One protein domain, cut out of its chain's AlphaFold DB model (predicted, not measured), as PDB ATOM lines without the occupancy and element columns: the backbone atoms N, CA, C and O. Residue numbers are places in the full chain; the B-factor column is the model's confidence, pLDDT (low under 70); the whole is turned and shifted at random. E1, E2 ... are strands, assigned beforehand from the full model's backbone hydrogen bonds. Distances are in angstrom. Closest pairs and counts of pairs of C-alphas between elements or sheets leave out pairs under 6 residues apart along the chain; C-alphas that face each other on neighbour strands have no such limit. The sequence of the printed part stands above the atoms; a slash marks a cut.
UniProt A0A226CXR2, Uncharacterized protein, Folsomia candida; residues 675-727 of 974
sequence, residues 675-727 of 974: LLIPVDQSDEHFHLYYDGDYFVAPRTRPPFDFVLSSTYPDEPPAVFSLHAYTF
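What this domain is: This is residues 675 to 727 of the 974 residues of an uncharacterized protein of Folsomia candida (UniProt A0A226CXR2). With little regular structure, the domain is two small strand hairpins, E3-E4 and E1-E2, set crosswise and joined by the long loop of residues 691 to 703. E3-E4, its tip loop and the tail after E4 make the long axis. The printed part has 53 residues, 19 of them in four named strands, E1 to E4; it is all strand, both sheets antiparallel. It is only just loose, close to compact, with radius of gyration of the C-alphas 12.4 A, spanning 37 by 24 by 23 A.

How they stand to each other: E3, residues 704 to 708, and E4, residues 718 to 722, form an antiparallel hairpin at 150 degrees; N 706 and O 720 are 2.8 A apart, within hydrogen-bond range. E1, residues 675 to 678, and E2, residues 686 to 690, form another at 160 degrees, with N 687 and O 677 at 2.7 A. The two hairpins' strands are apart.

Where its parts are: E3 spans 13.2 A, E2 12.9 A, E4 12.7 A and E1 10.0 A. C-alpha 675 is at (164.162, 138.651, 74.690), C-alpha 722 at (164.559, 133.078, 87.022).

The domain as a whole: The farthest C-alphas, Asp 714 and Phe 727, are 37.8 A apart. The printed part has no cut. The link E2 to E3 is long; pLDDT is under 70 at residues 680 to 682, 693, 696 to 702 and 726.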
ATOM      1  N   LEU A 675     163.862 139.694  75.677       80.50
ATOM      2  CA  LEU A 675     164.162 138.651  74.690       80.50
ATOM      3  C   LEU A 675     164.560 137.355  75.404       80.50
ATOM      4  O   LEU A 675     165.489 137.346  76.203       80.50
ATOM      5  N   LEU A 676     163.876 136.254  75.092       81.62
ATOM      6  CA  LEU A 676     164.221 134.913  75.567       81.62
ATOM      7  C   LEU A 676     164.984 134.163  74.468       81.62
ATOM      8  O   LEU A 676     164.458 133.974  73.372       81.62
ATOM      9  N   ILE A 677     166.208 133.720  74.756       78.06
ATOM     10  CA  ILE A 677     167.031 132.903  73.851       78.06
ATOM     11  C   ILE A 677     167.225 131.522  74.486       78.06
ATOM     12  O   ILE A 677     167.714 131.464  75.609       78.06
ATOM     13  N   PRO A 678     166.868 130.406  73.828       78.25
ATOM     14  CA  PRO A 678     167.066 129.074  74.397       78.25
ATOM     15  C   PRO A 678     168.549 128.808  74.687       78.25
ATOM     16  O   PRO A 678     169.423 129.181  73.903       78.25
ATOM     17  N   VAL A 679     168.833 128.163  75.818       78.25
ATOM     18  CA  VAL A 679     170.177 127.681  76.151       78.25
ATOM     19  C   VAL A 679     170.451 126.439  75.304       78.25
ATOM     20  O   VAL A 679     169.630 125.522  75.275       78.25
ATOM     21  N   ASP A 680     171.599 126.391  74.624       67.12
ATOM     22  CA  ASP A 680     171.966 125.261  73.765       67.12
ATOM     23  C   ASP A 680     171.754 123.911  74.471       67.12
ATOM     24  O   ASP A 680     172.262 123.687  75.571       67.12
ATOM     25  N   GLN A 681     171.045 122.999  73.793       67.62
ATOM     26  CA  GLN A 681     170.711 121.636  74.244       67.62
ATOM     27  C   GLN A 681     169.657 121.528  75.358       67.62
ATOM     28  O   GLN A 681     169.439 120.427  75.865       67.62
ATOM     29  N   SER A 682     168.978 122.620  75.713       69.94
ATOM     30  CA  SER A 682     167.887 122.587  76.682       69.94
ATOM     31  C   SER A 682     166.578 123.103  76.091       69.94
ATOM     32  O   SER A 682     166.492 124.252  75.667       69.94
ATOM     33  N   ASP A 683     165.533 122.277  76.163       76.50
ATOM     34  CA  ASP A 683     164.167 122.664  75.785       76.50
ATOM     35  C   ASP A 683     163.467 123.489  76.890       76.50
ATOM     36  O   ASP A 683     162.437 124.114  76.649       76.50
ATOM     37  N   GLU A 684     164.040 123.520  78.100       80.12
ATOM     38  CA  GLU A 684     163.414 124.080  79.310       80.12
ATOM     39  C   GLU A 684     164.138 125.315  79.877       80.12
ATOM     40  O   GLU A 684     163.677 125.911  80.846       80.12
ATOM     41  N   HIS A 685     165.267 125.729  79.289       78.31
ATOM     42  CA  HIS A 685     166.103 126.806  79.836       78.31
ATOM     43  C   HIS A 685     166.326 127.894  78.789       78.31
ATOM     44  O   HIS A 685     166.675 127.604  77.645       78.31
ATOM     45  N   PHE A 686     166.178 129.154  79.202       84.62
ATOM     46  CA  PHE A 686     166.310 130.327  78.340       84.62
ATOM     47  C   PHE A 686     167.193 131.388  79.010       84.62
ATOM     48  O   PHE A 686     167.071 131.650  80.205       84.62
ATOM     49  N   HIS A 687     168.057 132.033  78.234       79.88
ATOM     50  CA  HIS A 687     168.675 133.303  78.581       79.88
ATOM     51  C   HIS A 687     167.653 134.426  78.390       79.88
ATOM     52  O   HIS A 687     167.131 134.611  77.291       79.88
ATOM     53  N   LEU A 688     167.374 135.175  79.454       85.12
ATOM     54  CA  LEU A 688     166.550 136.378  79.402       85.12
ATOM     55  C   LEU A 688     167.457 137.587  79.156       85.12
ATOM     56  O   LEU A 688     168.429 137.780  79.881       85.12
ATOM     57  N   TYR A 689     167.128 138.400  78.162       82.56
ATOM     58  CA  TYR A 689     167.772 139.678  77.882       82.56
ATOM     59  C   TYR A 689     166.780 140.810  78.095       82.56
ATOM     60  O   TYR A 689     165.593 140.665  77.805       82.56
ATOM     61  N   TYR A 690     167.281 141.940  78.567       83.25
ATOM     62  CA  TYR A 690     166.529 143.169  78.755       83.25
ATOM     63  C   TYR A 690     167.388 144.332  78.269       83.25
ATOM     64  O   TYR A 690     168.518 144.485  78.722       83.25
ATOM     65  N   ASP A 691     166.858 145.125  77.336       82.62
ATOM     66  CA  ASP A 691     167.559 146.285  76.759       82.62
ATOM     67  C   ASP A 691     168.923 145.935  76.120       82.62
ATOM     68  O   ASP A 691     169.888 146.689  76.186       82.62
ATOM     69  N   GLY A 692     169.012 144.749  75.508       75.31
ATOM     70  CA  GLY A 692     170.230 144.256  74.852       75.31
ATOM     71  C   GLY A 692     171.233 143.551  75.772       75.31
ATOM     72  O   GLY A 692     172.132 142.888  75.256       75.31
ATOM     73  N   ASP A 693     171.042 143.598  77.092       69.00
ATOM     74  CA  ASP A 693     171.928 142.971  78.079       69.00
ATOM     75  C   ASP A 693     171.310 141.719  78.713       69.00
ATOM     76  O   ASP A 693     170.089 141.579  78.797       69.00
ATOM     77  N   TYR A 694     172.153 140.795  79.193       75.88
ATOM     78  CA  TYR A 694     171.685 139.628  79.944       75.88
ATOM     79  C   TYR A 694     170.996 140.079  81.232       75.88
ATOM     80  O   TYR A 694     171.604 140.677  82.122       75.88
ATOM     81  N   PHE A 695     169.730 139.712  81.370       76.50
ATOM     82  CA  PHE A 695     168.981 139.900  82.596       76.50
ATOM     83  C   PHE A 695     169.350 138.786  83.580       76.50
ATOM     84  O   PHE A 695     168.688 137.753  83.689       76.50
ATOM     85  N   VAL A 696     170.472 138.977  84.273       68.31
ATOM     86  CA  VAL A 696     170.999 138.009  85.236       68.31
ATOM     87  C   VAL A 696     170.480 138.342  86.632       68.31
ATOM     88  O   VAL A 696     170.721 139.433  87.150       68.31
ATOM     89  N   ALA A 697     169.803 137.392  87.282       60.44
ATOM     90  CA  ALA A 697     169.545 137.502  88.713       60.44
ATOM     91  C   ALA A 697     170.892 137.464  89.462       60.44
ATOM     92  O   ALA A 697     171.633 136.484  89.321       60.44
ATOM     93  N   PRO A 698     171.228 138.489  90.271       57.97
ATOM     94  CA  PRO A 698     172.392 138.427  91.143       57.97
ATOM     95  C   PRO A 698     172.329 137.150  91.981       57.97
ATOM     96  O   PRO A 698     171.260 136.819  92.494       57.97
ATOM     97  N   ARG A 699     173.458 136.461  92.186       62.31
ATOM     98  CA  ARG A 699     173.506 135.219  92.989       62.31
ATOM     99  C   ARG A 699     172.949 135.361  94.404       62.31
ATOM    100  O   ARG A 699     172.579 134.377  95.028       62.31
ATOM    101  N   THR A 700     172.916 136.587  94.916       52.56
ATOM    102  CA  THR A 700     172.383 136.919  96.237       52.56
ATOM    103  C   THR A 700     170.860 136.997  96.277       52.56
ATOM    104  O   THR A 700     170.298 137.086  97.368       52.56
ATOM    105  N   ARG A 701     170.173 136.988  95.128       62.38
ATOM    106  CA  ARG A 701     168.713 137.007  95.080       62.38
ATOM    107  C   ARG A 701     168.163 135.581  95.002       62.38
ATOM    108  O   ARG A 701     168.651 134.795  94.190       62.38
ATOM    109  N   PRO A 702     167.150 135.241  95.821       64.94
ATOM    110  CA  PRO A 702     166.433 133.986  95.659       64.94
ATOM    111  C   PRO A 702     165.792 133.932  94.262       64.94
ATOM    112  O   PRO A 702     165.485 134.993  93.702       64.94
ATOM    113  N   PRO A 703     165.578 132.726  93.705       75.00
ATOM    114  CA  PRO A 703     164.806 132.574  92.482       75.00
ATOM    115  C   PRO A 703     163.462 133.279  92.636       75.00
ATOM    116  O   PRO A 703     162.849 133.218  93.706       75.00
ATOM    117  N   PHE A 704     163.014 133.957  91.587       82.50
ATOM    118  CA  PHE A 704     161.666 134.498  91.553       82.50
ATOM    119  C   PHE A 704     160.981 134.090  90.259       82.50
ATOM    120  O   PHE A 704     161.598 134.044  89.190       82.50
ATOM    121  N   ASP A 705     159.697 133.795  90.393       86.50
ATOM    122  CA  ASP A 705     158.861 133.383  89.283       86.50
ATOM    123  C   ASP A 705     158.235 134.622  88.651       86.50
ATOM    124  O   ASP A 705     157.752 135.523  89.343       86.50
ATOM    125  N   PHE A 706     158.227 134.666  87.326       85.94
ATOM    126  CA  PHE A 706     157.420 135.607  86.574       85.94
ATOM    127  C   PHE A 706     156.512 134.844  85.619       85.94
ATOM    128  O   PHE A 706     156.854 133.790  85.084       85.94
ATOM    129  N   VAL A 707     155.310 135.376  85.440       86.25
ATOM    130  CA  VAL A 707     154.268 134.742  84.644       86.25
ATOM    131  C   VAL A 707     154.116 135.523  83.351       86.25
ATOM    132  O   VAL A 707     153.858 136.726  83.383       86.25
ATOM    133  N   LEU A 708     154.253 134.844  82.215       84.00
ATOM    134  CA  LEU A 708     153.866 135.391  80.922       84.00
ATOM    135  C   LEU A 708     152.420 134.990  80.647       84.00
ATOM    136  O   LEU A 708     152.091 133.813  80.481       84.00
ATOM    137  N   SER A 709     151.537 135.985  80.624       82.88
ATOM    138  CA  SER A 709     150.148 135.792  80.221       82.88
ATOM    139  C   SER A 709     150.088 135.442  78.734       82.88
ATOM    140  O   SER A 709     150.578 136.220  77.910       82.88
ATOM    141  N   SER A 710     149.471 134.308  78.387       83.31
ATOM    142  CA  SER A 710     149.178 133.992  76.986       83.31
ATOM    143  C   SER A 710     148.142 134.975  76.438       83.31
ATOM    144  O   SER A 710     147.237 135.424  77.145       83.31
ATOM    145  N   THR A 711     148.268 135.313  75.156       83.62
ATOM    146  CA  THR A 711     147.222 136.033  74.419       83.62
ATOM    147  C   THR A 711     146.011 135.143  74.135       83.62
ATOM    148  O   THR A 711     144.953 135.661  73.772       83.62
ATOM    149  N   TYR A 712     146.141 133.825  74.322       85.75
ATOM    150  CA  TYR A 712     145.060 132.857  74.215       85.75
ATOM    151  C   TYR A 712     144.524 132.528  75.617       85.75
ATOM    152  O   TYR A 712     145.231 131.908  76.408       85.75
ATOM    153  N   PRO A 713     143.282 132.923  75.948       80.44
ATOM    154  CA  PRO A 713     142.736 132.783  77.302       80.44
ATOM    155  C   PRO A 713     142.549 131.325  77.753       80.44
ATOM    156  O   PRO A 713     142.430 131.078  78.950       80.44
ATOM    157  N   ASP A 714     142.529 130.379  76.810       89.44
ATOM    158  CA  ASP A 714     142.397 128.944  77.085       89.44
ATOM    159  C   ASP A 714     143.748 128.268  77.389       89.44
ATOM    160  O   ASP A 714     143.778 127.127  77.857       89.44
ATOM    161  N   GLU A 715     144.873 128.947  77.142       88.25
ATOM    162  CA  GLU A 715     146.201 128.434  77.470       88.25
ATOM    163  C   GLU A 715     146.585 128.835  78.902       88.25
ATOM    164  O   GLU A 715     146.464 130.008  79.275       88.25
ATOM    165  N   PRO A 716     147.068 127.893  79.735       85.50
ATOM    166  CA  PRO A 716     147.550 128.236  81.062       85.50
ATOM    167  C   PRO A 716     148.741 129.207  80.955       85.50
ATOM    168  O   PRO A 716     149.567 129.061  80.051       85.50
ATOM    169  N   PRO A 717     148.866 130.187  81.869       84.12
ATOM    170  CA  PRO A 717     149.989 131.115  81.857       84.12
ATOM    171  C   PRO A 717     151.324 130.373  81.937       84.12
ATOM    172  O   PRO A 717     151.491 129.477  82.768       84.12
ATOM    173  N   ALA A 718     152.284 130.762  81.101       84.19
ATOM    174  CA  ALA A 718     153.624 130.201  81.160       84.19
ATOM    175  C   ALA A 718     154.352 130.797  82.372       84.19
ATOM    176  O   ALA A 718     154.531 132.014  82.466       84.19
ATOM    177  N   VAL A 719     154.737 129.943  83.318       85.12
ATOM    178  CA  VAL A 719     155.494 130.340  84.510       85.12
ATOM    179  C   VAL A 719     156.973 130.116  84.228       85.12
ATOM    180  O   VAL A 719     157.383 128.996  83.934       85.12
ATOM    181  N   PHE A 720     157.764 131.180  84.317       85.81
ATOM    182  CA  PHE A 720     159.213 131.131  84.186       85.81
ATOM    183  C   PHE A 720     159.840 131.415  85.543       85.81
ATOM    184  O   PHE A 720     159.542 132.432  86.167       85.81
ATOM    185  N   SER A 721     160.742 130.544  85.980       82.75
ATOM    186  CA  SER A 721     161.540 130.759  87.185       82.75
ATOM    187  C   SER A 721     162.902 131.311  86.789       82.75
ATOM    188  O   SER A 721     163.681 130.642  86.106       82.75
ATOM    189  N   LEU A 722     163.216 132.539  87.209       82.94
ATOM    190  CA  LEU A 722     164.559 133.078  87.022       82.94
ATOM    191  C   LEU A 722     165.456 132.541  88.139       82.94
ATOM    192  O   LEU A 722     165.453 133.051  89.260       82.94
ATOM    193  N   HIS A 723     166.213 131.491  87.839       75.81
ATOM    194  CA  HIS A 723     167.181 130.934  88.778       75.81
ATOM    195  C   HIS A 723     168.413 131.837  88.908       75.81
ATOM    196  O   HIS A 723     168.839 132.493  87.955       75.81
ATOM    197  N   ALA A 724     169.003 131.857  90.106       73.69
ATOM    198  CA  ALA A 724     170.290 132.501  90.329       73.69
ATOM    199  C   ALA A 724     171.335 131.918  89.367       73.69
ATOM    200  O   ALA A 724     171.378 130.706  89.155       73.69
ATOM    201  N   TYR A 725     172.181 132.781  88.800       73.31
ATOM    202  CA  TYR A 725     173.225 132.370  87.864       73.31
ATOM    203  C   TYR A 725     174.116 131.272  88.459       73.31
ATOM    204  O   TYR A 725     174.944 131.533  89.340       73.31
ATOM    205  N   THR A 726     173.967 130.045  87.959       67.38
ATOM    206  CA  THR A 726     174.843 128.924  88.297       67.38
ATOM    207  C   THR A 726     176.174 129.136  87.602       67.38
ATOM    208  O   THR A 726     176.242 129.190  86.373       67.38
ATOM    209  N   PHE A 727     177.231 129.289  88.393       73.12
ATOM    210  CA  PHE A 727     178.581 129.374  87.860       73.12
ATOM    211  C   PHE A 727     178.893 128.133  87.029       73.12
ATOM    212  O   PHE A 727     178.737 127.022  87.528       73.12
TER     213      PHE A 727